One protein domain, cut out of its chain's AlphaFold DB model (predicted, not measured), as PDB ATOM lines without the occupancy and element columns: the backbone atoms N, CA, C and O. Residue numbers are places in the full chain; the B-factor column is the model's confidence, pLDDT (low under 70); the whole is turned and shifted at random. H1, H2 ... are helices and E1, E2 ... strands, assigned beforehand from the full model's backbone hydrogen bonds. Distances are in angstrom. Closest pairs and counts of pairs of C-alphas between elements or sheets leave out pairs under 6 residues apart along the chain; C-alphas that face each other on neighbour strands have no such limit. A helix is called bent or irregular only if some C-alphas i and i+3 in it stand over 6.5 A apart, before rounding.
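AT A GLANCE: This is residues 3 to 107 of the 463 residues of the protein "LPXTG-motif protein cell wall anchor domain protein" of Clostridiales bacterium KLE1615 (UniProt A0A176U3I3). Three helices, H1, H2 and H3, form a layer over two small two-stranded hairpins, E1 with E2 and E3 with E4; H3 is over the second hairpin and H2 is near E2. The long loop of E3 and E4, residues 87 to 101, reaches away from the first hairpin. The 105 printed residues run E1, E2, H1, H2, H3, E3, E4, mixed helices and strands, with both sheets antiparallel. The whole is compact, with a radius of gyration of the C-alphas of 14.6 A and spans of 41 by 33 by 26 A.

HOW THE PARTS SIT: Begin at the hairpin of E3, residues 82 to 86, and E4, residues 102 to 106, where N 84 and O 104 are 2.9 A apart, within hydrogen-bond range. Look next at H3, residues 47 to 63: its C-alpha 54 is 7.1 A from that of Leu 85, its closest in E3. H1, residues 18 to 28, touches H3 at a steep tilt of 50 degrees, opposite ways; the closest C-alphas, Ala 27 and Phe 53, are 5.8 A apart. H1 also touches H2, residues 33 to 42, with the closest C-alphas, Gln 25 and Val 36, 6.1 A apart. In the hairpin of E1, residues 3 to 5, and E2, residues 12 to 15, N 4 and O 13 are 2.9 A apart. The closest C-alphas of E1 and E3, Val 3 and Gly 82, are 4.5 A apart. Every O i to N i+4 pair is within hydrogen-bond range in H2 and H3, and 5 of 7 in H1.

IN THESE COORDINATES: Find C-alpha 3 at (211.650, 213.181, 201.577), where E1 begins a run of 6.4 A; E2 spans 10.2 A. H1, irregular with C-alphas 19 and 22 7.8 A apart, spans 15.5 A, and H2 14.2 A. From C-alpha 47 at (214.786, 234.630, 203.168), H3 runs 24.0 A. E3 spans 11.6 A; E4 spans 12.5 A and ends at C-alpha 106, (212.391, 216.136, 208.671).

THE WHOLE: The two C-alphas farthest apart, Ala 7 and Lys 94, are 43.8 A apart. Residues 41 to 48, of which 41 and 42 belong to H2 and 47 and 48 to H3, stand free. The links H3 to E3 and E3 to E4 are long, the printed part has no cut, and no printed residue is under 70 in pLDDT.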
ATOM      1  N   VAL A   3     210.185 213.131 201.525       95.00
ATOM      2  CA  VAL A   3     211.650 213.181 201.577       95.00
ATOM      3  C   VAL A   3     212.221 211.778 201.677       95.00
ATOM      4  O   VAL A   3     211.906 211.020 202.590       95.00
ATOM      5  N   SER A   4     213.141 211.467 200.768       94.12
ATOM      6  CA  SER A   4     214.064 210.346 200.915       94.12
ATOM      7  C   SER A   4     215.423 210.880 201.344       94.12
ATOM      8  O   SER A   4     215.912 211.868 200.792       94.12
ATOM      9  N   VAL A   5     216.027 210.239 202.337       93.81
ATOM     10  CA  VAL A   5     217.330 210.613 202.889       93.81
ATOM     11  C   VAL A   5     218.204 209.371 202.986       93.81
ATOM     12  O   VAL A   5     217.713 208.285 203.311       93.81
ATOM     13  N   ASP A   6     219.489 209.513 202.676       92.19
ATOM     14  CA  ASP A   6     220.440 208.414 202.805       92.19
ATOM     15  C   ASP A   6     220.654 207.987 204.271       92.19
ATOM     16  O   ASP A   6     220.297 208.684 205.225       92.19
ATOM     17  N   ALA A   7     221.257 206.811 204.467       89.19
ATOM     18  CA  ALA A   7     221.510 206.267 205.805       89.19
ATOM     19  C   ALA A   7     222.413 207.180 206.655       89.19
ATOM     20  O   ALA A   7     222.315 207.178 207.877       89.19
ATOM     21  N   ALA A   8     223.271 207.975 206.008       88.69
ATOM     22  CA  ALA A   8     224.152 208.929 206.671       88.69
ATOM     23  C   ALA A   8     223.454 210.243 207.072       88.69
ATOM     24  O   ALA A   8     224.080 211.054 207.752       88.69
ATOM     25  N   GLY A   9     222.207 210.482 206.643       87.19
ATOM     26  CA  GLY A   9     221.473 211.714 206.941       87.19
ATOM     27  C   GLY A   9     221.976 212.952 206.189       87.19
ATOM     28  O   GLY A   9     221.711 214.071 206.618       87.19
ATOM     29  N   LYS A  10     222.743 212.781 205.104       88.19
ATOM     30  CA  LYS A  10     223.451 213.866 204.400       88.19
ATOM     31  C   LYS A  10     222.827 214.238 203.066       88.19
ATOM     32  O   LYS A  10     222.875 215.404 202.683       88.19
ATOM     33  N   ASN A  11     222.274 213.267 202.345       92.69
ATOM     34  CA  ASN A  11     221.761 213.479 200.995       92.69
ATOM     35  C   ASN A  11     220.241 213.362 200.984       92.69
ATOM     36  O   ASN A  11     219.703 212.336 201.389       92.69
ATOM     37  N   PHE A  12     219.570 214.400 200.487       94.50
ATOM     38  CA  PHE A  12     218.115 214.514 200.478       94.50
ATOM     39  C   PHE A  12     217.586 214.532 199.044       94.50
ATOM     40  O   PHE A  12     218.092 215.267 198.197       94.50
ATOM     41  N   THR A  13     216.539 213.754 198.785       94.50
ATOM     42  CA  THR A  13     215.747 213.804 197.551       94.50
ATOM     43  C   THR A  13     214.305 214.131 197.905       94.50
ATOM     44  O   THR A  13     213.739 213.531 198.817       94.50
ATOM     45  N   TYR A  14     213.708 215.071 197.174       96.50
ATOM     46  CA  TYR A  14     212.352 215.555 197.418       96.50
ATOM     47  C   TYR A  14     211.415 215.084 196.310       96.50
ATOM     48  O   TYR A  14     211.789 215.087 195.138       96.50
ATOM     49  N   THR A  15     210.190 214.707 196.666       96.75
ATOM     50  CA  THR A  15     209.096 214.472 195.712       96.75
ATOM     51  C   THR A  15     207.865 215.250 196.153       96.75
ATOM     52  O   THR A  15     207.534 215.319 197.338       96.75
ATOM     53  N   VAL A  16     207.195 215.906 195.207       96.62
ATOM     54  CA  VAL A  16     205.984 216.664 195.516       96.62
ATOM     55  C   VAL A  16     204.847 215.692 195.816       96.62
ATOM     56  O   VAL A  16     204.528 214.823 195.012       96.62
ATOM     57  N   ASN A  17     204.223 215.868 196.978       94.44
ATOM     58  CA  ASN A  17     203.013 215.141 197.331       94.44
ATOM     59  C   ASN A  17     201.850 215.699 196.494       94.44
ATOM     60  O   ASN A  17     201.617 216.915 196.478       94.44
ATOM     61  N   SER A  18     201.130 214.817 195.798       94.44
ATOM     62  CA  SER A  18     200.080 215.187 194.842       94.44
ATOM     63  C   SER A  18     198.961 216.023 195.469       94.44
ATOM     64  O   SER A  18     198.429 216.905 194.795       94.44
ATOM     65  N   LYS A  19     198.678 215.837 196.769       93.69
ATOM     66  CA  LYS A  19     197.728 216.649 197.551       93.69
ATOM     67  C   LYS A  19     198.056 218.140 197.484       93.69
ATOM     68  O   LYS A  19     197.147 218.957 197.418       93.69
ATOM     69  N   TYR A  20     199.341 218.497 197.476       95.62
ATOM     70  CA  TYR A  20     199.815 219.883 197.564       95.62
ATOM     71  C   TYR A  20     200.395 220.425 196.249       95.62
ATOM     72  O   TYR A  20     200.779 221.593 196.195       95.62
ATOM     73  N   SER A  21     200.460 219.611 195.188       95.56
ATOM     74  CA  SER A  21     201.137 219.963 193.927       95.56
ATOM     75  C   SER A  21     200.633 221.282 193.335       95.56
ATOM     76  O   SER A  21     201.434 222.178 193.067       95.56
ATOM     77  N   MET A  22     199.313 221.464 193.236       95.69
ATOM     78  CA  MET A  22     198.732 222.693 192.684       95.69
ATOM     79  C   MET A  22     199.105 223.937 193.505       95.69
ATOM     80  O   MET A  22     199.551 224.928 192.930       95.69
ATOM     81  N   ALA A  23     198.994 223.880 194.837       96.00
ATOM     82  CA  ALA A  23     199.345 225.001 195.712       96.00
ATOM     83  C   ALA A  23     200.813 225.423 195.530       96.00
ATOM     84  O   ALA A  23     201.115 226.607 195.386       96.00
ATOM     85  N   LEU A  24     201.724 224.446 195.468       97.31
ATOM     86  CA  LEU A  24     203.159 224.679 195.301       97.31
ATOM     87  C   LEU A  24     203.507 225.228 193.909       97.31
ATOM     88  O   LEU A  24     204.328 226.138 193.779       97.31
ATOM     89  N   GLN A  25     202.873 224.703 192.861       97.56
ATOM     90  CA  GLN A  25     203.050 225.171 191.484       97.56
ATOM     91  C   GLN A  25     202.580 226.619 191.312       97.56
ATOM     92  O   GLN A  25     203.290 227.435 190.719       97.56
ATOM     93  N   VAL A  26     201.427 226.970 191.891       97.19
ATOM     94  CA  VAL A  26     200.913 228.346 191.880       97.19
ATOM     95  C   VAL A  26     201.838 229.276 192.675       97.19
ATOM     96  O   VAL A  26     202.242 230.310 192.142       97.19
ATOM     97  N   ALA A  27     202.241 228.891 193.891       96.12
ATOM     98  CA  ALA A  27     203.114 229.696 194.752       96.12
ATOM     99  C   ALA A  27     204.453 230.045 194.085       96.12
ATOM    100  O   ALA A  27     204.932 231.173 194.154       96.12
ATOM    101  N   THR A  28     205.047 229.075 193.391       96.50
ATOM    102  CA  THR A  28     206.349 229.230 192.723       96.50
ATOM    103  C   THR A  28     206.243 229.735 191.283       96.50
ATOM    104  O   THR A  28     207.262 230.039 190.651       96.50
ATOM    105  N   LYS A  29     205.021 229.824 190.740       96.88
ATOM    106  CA  LYS A  29     204.739 230.107 189.324       96.88
ATOM    107  C   LYS A  29     205.462 229.123 188.393       96.88
ATOM    108  O   LYS A  29     206.066 229.525 187.393       96.88
ATOM    109  N   LYS A  30     205.451 227.832 188.741       97.12
ATOM    110  CA  LYS A  30     206.085 226.739 187.983       97.12
ATOM    111  C   LYS A  30     205.046 225.696 187.603       97.12
ATOM    112  O   LYS A  30     204.254 225.300 188.437       97.12
ATOM    113  N   GLY A  31     205.074 225.227 186.356       94.94
ATOM    114  CA  GLY A  31     204.079 224.274 185.842       94.94
ATOM    115  C   GLY A  31     204.406 222.795 186.066       94.94
ATOM    116  O   GLY A  31     203.684 221.945 185.559       94.94
ATOM    117  N   THR A  32     205.515 222.467 186.739       97.38
ATOM    118  CA  THR A  32     205.912 221.077 187.008       97.38
ATOM    119  C   THR A  32     206.539 220.935 188.391       97.38
ATOM    120  O   THR A  32     207.233 221.838 188.864       97.38
ATOM    121  N   ASP A  33     206.362 219.770 189.010       97.12
ATOM    122  CA  ASP A  33     206.899 219.461 190.342       97.12
ATOM    123  C   ASP A  33     208.436 219.546 190.396       97.12
ATOM    124  O   ASP A  33     209.008 220.072 191.350       97.12
ATOM    125  N   ALA A  34     209.124 219.123 189.329       96.81
ATOM    126  CA  ALA A  34     210.577 219.263 189.218       96.81
ATOM    127  C   ALA A  34     211.021 220.739 189.220       96.81
ATOM    128  O   ALA A  34     212.037 221.089 189.823       96.81
ATOM    129  N   ALA A  35     210.248 221.621 188.578       97.88
ATOM    130  CA  ALA A  35     210.537 223.050 188.557       97.88
ATOM    131  C   ALA A  35     210.235 223.732 189.904       97.88
ATOM    132  O   ALA A  35     210.951 224.666 190.264       97.88
ATOM    133  N   VAL A  36     209.242 223.250 190.665       97.69
ATOM    134  CA  VAL A  36     208.982 223.675 192.057       97.69
ATOM    135  C   VAL A  36     210.187 223.356 192.945       97.69
ATOM    136  O   VAL A  36     210.712 224.246 193.611       97.69
ATOM    137  N   ILE A  37     210.660 222.105 192.928       97.31
ATOM    138  CA  ILE A  37     211.808 221.670 193.744       97.31
ATOM    139  C   ILE A  37     213.053 222.481 193.380       97.31
ATOM    140  O   ILE A  37     213.755 222.972 194.266       97.31
ATOM    141  N   LYS A  38     213.302 222.682 192.078       97.31
ATOM    142  CA  LYS A  38     214.413 223.517 191.613       97.31
ATOM    143  C   LYS A  38     214.289 224.954 192.122       97.31
ATOM    144  O   LYS A  38     215.271 225.492 192.614       97.31
ATOM    145  N   TYR A  39     213.102 225.557 192.039       97.50
ATOM    146  CA  TYR A  39     212.867 226.914 192.535       97.50
ATOM    147  C   TYR A  39     213.198 227.040 194.027       97.50
ATOM    148  O   TYR A  39     213.911 227.966 194.407       97.50
ATOM    149  N   LEU A  40     212.723 226.106 194.857       96.94
ATOM    150  CA  LEU A  40     212.990 226.127 196.297       96.94
ATOM    151  C   LEU A  40     214.477 225.939 196.602       96.94
ATOM    152  O   LEU A  40     215.014 226.643 197.448       96.94
ATOM    153  N   ASN A  41     215.163 225.050 195.880       95.56
ATOM    154  CA  ASN A  41     216.603 224.864 196.044       95.56
ATOM    155  C   ASN A  41     217.414 226.093 195.600       95.56
ATOM    156  O   ASN A  41     218.348 226.483 196.295       95.56
ATOM    157  N   ASP A  42     217.054 226.714 194.474       97.50
ATOM    158  CA  ASP A  42     217.720 227.922 193.965       97.50
ATOM    159  C   ASP A  42     217.526 229.129 194.908       97.50
ATOM    160  O   ASP A  42     218.361 230.029 194.927       97.50
ATOM    161  N   ASN A  43     216.434 229.158 195.684       96.81
ATOM    162  CA  ASN A  43     216.082 230.262 196.587       96.81
ATOM    163  C   ASN A  43     216.259 229.927 198.073       96.81
ATOM    164  O   ASN A  43     215.866 230.733 198.909       96.81
ATOM    165  N   LYS A  44     216.839 228.778 198.431       94.06
ATOM    166  CA  LYS A  44     216.904 228.302 199.827       94.06
ATOM    167  C   LYS A  44     217.573 229.286 200.800       94.06
ATOM    168  O   LYS A  44     217.221 229.303 201.973       94.06
ATOM    169  N   ASP A  45     218.489 230.110 200.292       95.69
ATOM    170  CA  ASP A  45     219.231 231.118 201.058       95.69
ATOM    171  C   ASP A  45     218.632 232.538 200.906       95.69
ATOM    172  O   ASP A  45     219.150 233.505 201.459       95.69
ATOM    173  N   ASN A  46     217.533 232.687 200.155       96.75
ATOM    174  CA  ASN A  46     216.806 233.942 199.974       96.75
ATOM    175  C   ASN A  46     215.600 233.995 200.923       96.75
ATOM    176  O   ASN A  46     214.504 233.540 200.590       96.75
ATOM    177  N   GLU A  47     215.802 234.576 202.108       93.38
ATOM    178  CA  GLU A  47     214.786 234.630 203.168       93.38
ATOM    179  C   GLU A  47     213.465 235.259 202.704       93.38
ATOM    180  O   GLU A  47     212.401 234.727 203.015       93.38
ATOM    181  N   ALA A  48     213.520 236.343 201.922       94.00
ATOM    182  CA  ALA A  48     212.324 237.019 201.425       94.00
ATOM    183  C   ALA A  48     211.526 236.124 200.464       94.00
ATOM    184  O   ALA A  48     210.329 235.936 200.652       94.00
ATOM    185  N   ALA A  49     212.194 235.495 199.490       95.62
ATOM    186  CA  ALA A  49     211.523 234.603 198.543       95.62
ATOM    187  C   ALA A  49     210.910 233.373 199.234       95.62
ATOM    188  O   ALA A  49     209.805 232.952 198.890       95.62
ATOM    189  N   ILE A  50     211.606 232.803 200.222       96.50
ATOM    190  CA  ILE A  50     211.097 231.661 200.992       96.50
ATOM    191  C   ILE A  50     209.944 232.074 201.910       96.50
ATOM    192  O   ILE A  50     208.987 231.312 202.050       96.50
ATOM    193  N   ARG A  51     209.995 233.272 202.502       95.31
ATOM    194  CA  ARG A  51     208.890 233.834 203.288       95.31
ATOM    195  C   ARG A  51     207.643 234.028 202.429       95.31
ATOM    196  O   ARG A  51     206.598 233.495 202.792       95.31
ATOM    197  N   ASP A  52     207.776 234.690 201.281       95.25
ATOM    198  CA  ASP A  52     206.673 234.916 200.340       95.25
ATOM    199  C   ASP A  52     206.053 233.592 199.882       95.25
ATOM    200  O   ASP A  52     204.830 233.443 199.845       95.25
ATOM    201  N   PHE A  53     206.892 232.599 199.574       97.56
ATOM    202  CA  PHE A  53     206.438 231.255 199.234       97.56
ATOM    203  C   PHE A  53     205.652 230.606 200.383       97.56
ATOM    204  O   PHE A  53     204.563 230.082 200.151       97.56
ATOM    205  N   ALA A  54     206.175 230.640 201.613       97.25
ATOM    206  CA  ALA A  54     205.531 230.014 202.765       97.25
ATOM    207  C   ALA A  54     204.168 230.653 203.070       97.25
ATOM    208  O   ALA A  54     203.170 229.945 203.211       97.25
ATOM    209  N   ASP A  55     204.121 231.986 203.114       95.75
ATOM    210  CA  ASP A  55     202.907 232.747 203.403       95.75
ATOM    211  C   ASP A  55     201.854 232.530 202.300       95.75
ATOM    212  O   ASP A  55     200.677 232.307 202.598       95.75
ATOM    213  N   PHE A  56     202.274 232.489 201.027       96.19
ATOM    214  CA  PHE A  56     201.378 232.180 199.911       96.19
ATOM    215  C   PHE A  56     200.799 230.770 200.017       96.19
ATOM    216  O   PHE A  56     199.589 230.594 199.871       96.19
ATOM    217  N   VAL A  57     201.644 229.756 200.241       96.94
ATOM    218  CA  VAL A  57     201.181 228.365 200.344       96.94
ATOM    219  C   VAL A  57     200.195 228.241 201.495       96.94
ATOM    220  O   VAL A  57     199.118 227.691 201.293       96.94
ATOM    221  N   TYR A  58     200.506 228.799 202.667       96.06
ATOM    222  CA  TYR A  58     199.588 228.782 203.802       96.06
ATOM    223  C   TYR A  58     198.229 229.392 203.447       96.06
ATOM    224  O   TYR A  58     197.210 228.716 203.579       96.06
ATOM    225  N   LYS A  59     198.220 230.616 202.902       93.88
ATOM    226  CA  LYS A  59     196.995 231.305 202.477       93.88
ATOM    227  C   LYS A  59     196.201 230.506 201.443       93.88
ATOM    228  O   LYS A  59     194.976 230.432 201.524       93.88
ATOM    229  N   TYR A  60     196.878 229.909 200.463       95.25
ATOM    230  CA  TYR A  60     196.226 229.096 199.441       95.25
ATOM    231  C   TYR A  60     195.528 227.886 200.071       95.25
ATOM    232  O   TYR A  60     194.360 227.628 199.787       95.25
ATOM    233  N   LEU A  61     196.232 227.160 200.947       94.88
ATOM    234  CA  LEU A  61     195.711 225.957 201.597       94.88
ATOM    235  C   LEU A  61     194.523 226.269 202.515       94.88
ATOM    236  O   LEU A  61     193.524 225.551 202.472       94.88
ATOM    237  N   THR A  62     194.600 227.343 203.305       92.81
ATOM    238  CA  THR A  62     193.505 227.747 204.200       92.81
ATOM    239  C   THR A  62     192.288 228.237 203.423       92.81
ATOM    240  O   THR A  62     191.172 227.824 203.728       92.81
ATOM    241  N   THR A  63     192.488 229.024 202.360       93.31
ATOM    242  CA  THR A  63     191.397 229.486 201.478       93.31
ATOM    243  C   THR A  63     190.698 228.316 200.784       93.31
ATOM    244  O   THR A  63     189.479 228.316 200.634       93.31
ATOM    245  N   ALA A  64     191.459 227.295 200.385       94.38
ATOM    246  CA  ALA A  64     190.927 226.083 199.769       94.38
ATOM    247  C   ALA A  64     190.271 225.113 200.774       94.38
ATOM    248  O   ALA A  64     189.769 224.067 200.361       94.38
ATOM    249  N   GLY A  65     190.280 225.420 202.080       92.88
ATOM    250  CA  GLY A  65     189.726 224.553 203.123       92.88
ATOM    251  C   GLY A  65     190.465 223.218 203.262       92.88
ATOM    252  O   GLY A  65     189.869 222.212 203.644       92.88
ATOM    253  N   MET A  66     191.751 223.175 202.907       93.06
ATOM    254  CA  MET A  66     192.528 221.940 202.931       93.06
ATOM    255  C   MET A  66     192.942 221.574 204.360       93.06
ATOM    256  O   MET A  66     193.561 222.368 205.063       93.06
ATOM    257  N   GLY A  67     192.643 220.339 204.771       86.75
ATOM    258  CA  GLY A  67     193.056 219.810 206.072       86.75
ATOM    259  C   GLY A  67     194.571 219.617 206.189       86.75
ATOM    260  O   GLY A  67     195.245 219.231 205.222       86.75
ATOM    261  N   ALA A  68     195.093 219.855 207.394       90.62
ATOM    262  CA  ALA A  68     196.481 219.572 207.738       90.62
ATOM    263  C   ALA A  68     196.790 218.071 207.608       90.62
ATOM    264  O   ALA A  68     195.899 217.227 207.687       90.62
ATOM    265  N   GLU A  69     198.061 217.739 207.379       91.31
ATOM    266  CA  GLU A  69     198.517 216.340 207.365       91.31
ATOM    267  C   GLU A  69     198.552 215.744 208.776       91.31
ATOM    268  O   GLU A  69     198.246 214.575 208.978       91.31
ATOM    269  N   ALA A  70     198.893 216.576 209.758       94.12
ATOM    270  CA  ALA A  70     198.889 216.238 211.166       94.12
ATOM    271  C   ALA A  70     198.561 217.486 211.988       94.12
ATOM    272  O   ALA A  70     198.897 218.607 211.599       94.12
ATOM    273  N   GLU A  71     197.942 217.274 213.143       94.38
ATOM    274  CA  GLU A  71     197.682 218.300 214.150       94.38
ATOM    275  C   GLU A  71     198.213 217.804 215.492       94.38
ATOM    276  O   GLU A  71     198.203 216.604 215.770       94.38
ATOM    277  N   SER A  72     198.696 218.724 216.320       93.19
ATOM    278  CA  SER A  72     199.214 218.414 217.646       93.19
ATOM    279  C   SER A  72     198.790 219.492 218.633       93.19
ATOM    280  O   SER A  72     198.797 220.674 218.299       93.19
ATOM    281  N   SER A  73     198.430 219.074 219.846       90.44
ATOM    282  CA  SER A  73     198.088 219.956 220.967       90.44
ATOM    283  C   SER A  73     199.193 220.053 222.024       90.44
ATOM    284  O   SER A  73     199.086 220.864 222.937       90.44
ATOM    285  N   ASN A  74     200.249 219.236 221.925       90.62
ATOM    286  CA  ASN A  74     201.388 219.238 222.851       90.62
ATOM    287  C   ASN A  74     202.691 219.712 222.185       90.62
ATOM    288  O   ASN A  74     203.773 219.456 222.708       90.62
ATOM    289  N   ASN A  75     202.585 220.368 221.025       91.19
ATOM    290  CA  ASN A  75     203.701 220.868 220.217       91.19
ATOM    291  C   ASN A  75     204.680 219.781 219.734       91.19
ATOM    292  O   ASN A  75     205.791 220.092 219.307       91.19
ATOM    293  N   VAL A  76     204.272 218.505 219.755       93.94
ATOM    294  CA  VAL A  76     205.053 217.376 219.234       93.94
ATOM    295  C   VAL A  76     204.298 216.719 218.087       93.94
ATOM    296  O   VAL A  76     203.153 216.298 218.239       93.94
ATOM    297  N   PHE A  77     204.959 216.593 216.939       94.81
ATOM    298  CA  PHE A  77     204.426 215.910 215.765       94.81
ATOM    299  C   PHE A  77     205.147 214.576 215.564       94.81
ATOM    300  O   PHE A  77     206.372 214.502 215.642       94.81
ATOM    301  N   THR A  78     204.389 213.521 215.272       94.31
ATOM    302  CA  THR A  78     204.920 212.253 214.757       94.31
ATOM    303  C   THR A  78     204.413 212.097 213.335       94.31
ATOM    304  O   THR A  78     203.236 211.820 213.122       94.31
ATOM    305  N   VAL A  79     205.293 212.361 212.376       95.00
ATOM    306  CA  VAL A  79     204.990 212.384 210.944       95.00
ATOM    307  C   VAL A  79     206.109 211.697 210.171       95.00
ATOM    308  O   VAL A  79     207.214 211.521 210.690       95.00
ATOM    309  N   ASP A  80     205.814 211.312 208.934       95.56
ATOM    310  CA  ASP A  80     206.807 210.749 208.026       95.56
ATOM    311  C   ASP A  80     207.904 211.763 207.662       95.56
ATOM    312  O   ASP A  80     207.846 212.955 207.959       95.56
ATOM    313  N   LYS A  81     208.954 211.283 206.997       95.88
ATOM    314  CA  LYS A  81     210.014 212.151 206.478       95.88
ATOM    315  C   LYS A  81     209.449 213.075 205.411       95.88
ATOM    316  O   LYS A  81     208.852 212.622 204.433       95.88
ATOM    317  N   GLY A  82     209.709 214.369 205.539       96.38
ATOM    318  CA  GLY A  82     209.115 215.329 204.625       96.38
ATOM    319  C   GLY A  82     209.634 216.746 204.772       96.38
ATOM    320  O   GLY A  82     210.315 217.096 205.729       96.38
ATOM    321  N   TYR A  83     209.285 217.571 203.793       96.94
ATOM    322  CA  TYR A  83     209.361 219.022 203.878       96.94
ATOM    323  C   TYR A  83     207.979 219.569 204.215       96.94
ATOM    324  O   TYR A  83     207.039 219.405 203.423       96.94
ATOM    325  N   TYR A  84     207.874 220.197 205.379       97.00
ATOM    326  CA  TYR A  84     206.616 220.590 205.997       97.00
ATOM    327  C   TYR A  84     206.470 222.102 206.065       97.00
ATOM    328  O   TYR A  84     207.429 222.805 206.378       97.00
ATOM    329  N   LEU A  85     205.244 222.568 205.820       97.38
ATOM    330  CA  LEU A  85     204.756 223.859 206.286       97.38
ATOM    331  C   LEU A  85     204.020 223.633 207.600       97.38
ATOM    332  O   LEU A  85     203.116 222.803 207.668       97.38
ATOM    333  N   ILE A  86     204.427 224.362 208.628       96.38
ATOM    334  CA  ILE A  86     203.918 224.240 209.991       96.38
ATOM    335  C   ILE A  86     203.317 225.587 210.369       96.38
ATOM    336  O   ILE A  86     203.961 226.626 210.211       96.38
ATOM    337  N   ALA A  87     202.080 225.558 210.850       95.44
ATOM    338  CA  ALA A  87     201.329 226.736 211.243       95.44
ATOM    339  C   ALA A  87     200.770 226.542 212.650       95.44
ATOM    340  O   ALA A  87     200.330 225.449 213.011       95.44
ATOM    341  N   GLU A  88     200.781 227.616 213.422       93.69
ATOM    342  CA  GLU A  88     200.108 227.667 214.709       93.69
ATOM    343  C   GLU A  88     198.621 227.961 214.494       93.69
ATOM    344  O   GLU A  88     198.259 228.875 213.752       93.69
ATOM    345  N   LYS A  89     197.754 227.164 215.125       89.69
ATOM    346  CA  LYS A  89     196.294 227.330 215.040       89.69
ATOM    347  C   LYS A  89     195.712 228.169 216.168       89.69
ATOM    348  O   LYS A  89     194.643 228.743 215.988       89.69
ATOM    349  N   THR A  90     196.375 228.198 217.316       89.00
ATOM    350  CA  THR A  90     195.923 228.903 218.512       89.00
ATOM    351  C   THR A  90     197.145 229.356 219.305       89.00
ATOM    352  O   THR A  90     197.978 228.493 219.584       89.00
ATOM    353  N   PRO A  91     197.238 230.637 219.694       89.31
ATOM    354  CA  PRO A  91     198.308 231.124 220.556       89.31
ATOM    355  C   PRO A  91     198.196 230.499 221.950       89.31
ATOM    356  O   PRO A  91     197.102 230.112 222.380       89.31
ATOM    357  N   GLY A  92     199.315 230.420 222.672       85.81
ATOM    358  CA  GLY A  92     199.363 229.832 224.013       85.81
ATOM    359  C   GLY A  92     198.508 230.587 225.036       85.81
ATOM    360  O   GLY A  92     197.842 229.976 225.875       85.81
ATOM    361  N   ASN A  93     198.494 231.918 224.957       89.75
ATOM    362  CA  ASN A  93     197.656 232.788 225.773       89.75
ATOM    363  C   ASN A  93     197.307 234.105 225.041       89.75
ATOM    364  O   ASN A  93     197.699 234.316 223.897       89.75
ATOM    365  N   LYS A  94     196.554 235.006 225.691       89.00
ATOM    366  CA  LYS A  94     196.119 236.286 225.091       89.00
ATOM    367  C   LYS A  94     197.258 237.262 224.759       89.00
ATOM    368  O   LYS A  94     197.072 238.114 223.903       89.00
ATOM    369  N   GLN A  95     198.396 237.173 225.437       92.06
ATOM    370  CA  GLN A  95     199.572 238.018 225.196       92.06
ATOM    371  C   GLN A  95     200.391 237.495 224.011       92.06
ATOM    372  O   GLN A  95     201.148 238.235 223.380       92.06
ATOM    373  N   ASP A  96     200.243 236.218 223.674       92.25
ATOM    374  CA  ASP A  96     201.008 235.615 222.594       92.25
ATOM    375  C   ASP A  96     200.453 236.055 221.232       92.25
ATOM    376  O   ASP A  96     199.275 236.404 221.053       92.25
ATOM    377  N   THR A  97     201.339 236.048 220.246       94.75
ATOM    378  CA  THR A  97     200.975 236.232 218.838       94.75
ATOM    379  C   THR A  97     200.996 234.901 218.131       94.75
ATOM    380  O   THR A  97     201.748 234.025 218.520       94.75
ATOM    381  N   TYR A  98     200.256 234.777 217.036       95.06
ATOM    382  CA  TYR A  98     200.454 233.659 216.133       95.06
ATOM    383  C   TYR A  98     201.854 233.733 215.527       95.06
ATOM    384  O   TYR A  98     202.269 234.757 214.968       95.06
ATOM    385  N   SER A  99     202.563 232.614 215.578       95.31
ATOM    386  CA  SER A  99     203.805 232.414 214.859       95.31
ATOM    387  C   SER A  99     203.586 232.616 213.364       95.31
ATOM    388  O   SER A  99     202.639 232.089 212.772       95.31
ATOM    389  N   LEU A 100     204.541 233.271 212.703       96.06
ATOM    390  CA  LEU A 100     204.659 233.120 211.254       96.06
ATOM    391  C   LEU A 100     204.811 231.637 210.898       96.06
ATOM    392  O   LEU A 100     205.463 230.887 211.635       96.06
ATOM    393  N   VAL A 101     204.289 231.223 209.742       96.75
ATOM    394  CA  VAL A 101     204.440 229.843 209.283       96.75
ATOM    395  C   VAL A 101     205.910 229.485 209.114       96.75
ATOM    396  O   VAL A 101     206.768 230.317 208.777       96.75
ATOM    397  N   MET A 102     206.208 228.227 209.392       96.06
ATOM    398  CA  MET A 102     207.557 227.687 209.430       96.06
ATOM    399  C   MET A 102     207.697 226.621 208.355       96.06
ATOM    400  O   MET A 102     206.774 225.851 208.108       96.06
ATOM    401  N   LEU A 103     208.867 226.579 207.724       96.00
ATOM    402  CA  LEU A 103     209.233 225.542 206.771       96.00
ATOM    403  C   LEU A 103     210.414 224.764 207.329       96.00
ATOM    404  O   LEU A 103     211.384 225.381 207.775       96.00
ATOM    405  N   ASN A 104     210.346 223.434 207.305       95.69
ATOM    406  CA  ASN A 104     211.489 222.610 207.686       95.69
ATOM    407  C   ASN A 104     211.466 221.216 207.044       95.69
ATOM    408  O   ASN A 104     210.408 220.713 206.662       95.69
ATOM    409  N   THR A 105     212.645 220.600 206.946       95.31
ATOM    410  CA  THR A 105     212.843 219.230 206.460       95.31
ATOM    411  C   THR A 105     213.051 218.285 207.640       95.31
ATOM    412  O   THR A 105     214.018 218.433 208.384       95.31
ATOM    413  N   LEU A 106     212.198 217.270 207.769       96.00
ATOM    414  CA  LEU A 106     212.391 216.136 208.671       96.00
ATOM    415  C   LEU A 106     213.103 214.991 207.931       96.00
ATOM    416  O   LEU A 106     212.592 214.467 206.939       96.00
ATOM    417  N   GLY A 107     214.298 214.636 208.412       95.19
ATOM    418  CA  GLY A 107     215.157 213.573 207.877       95.19
ATOM    419  C   GLY A 107     215.142 212.305 208.736       95.19
ATOM    420  O   GLY A 107     214.083 211.792 209.077       95.19
TER     421      GLY A 107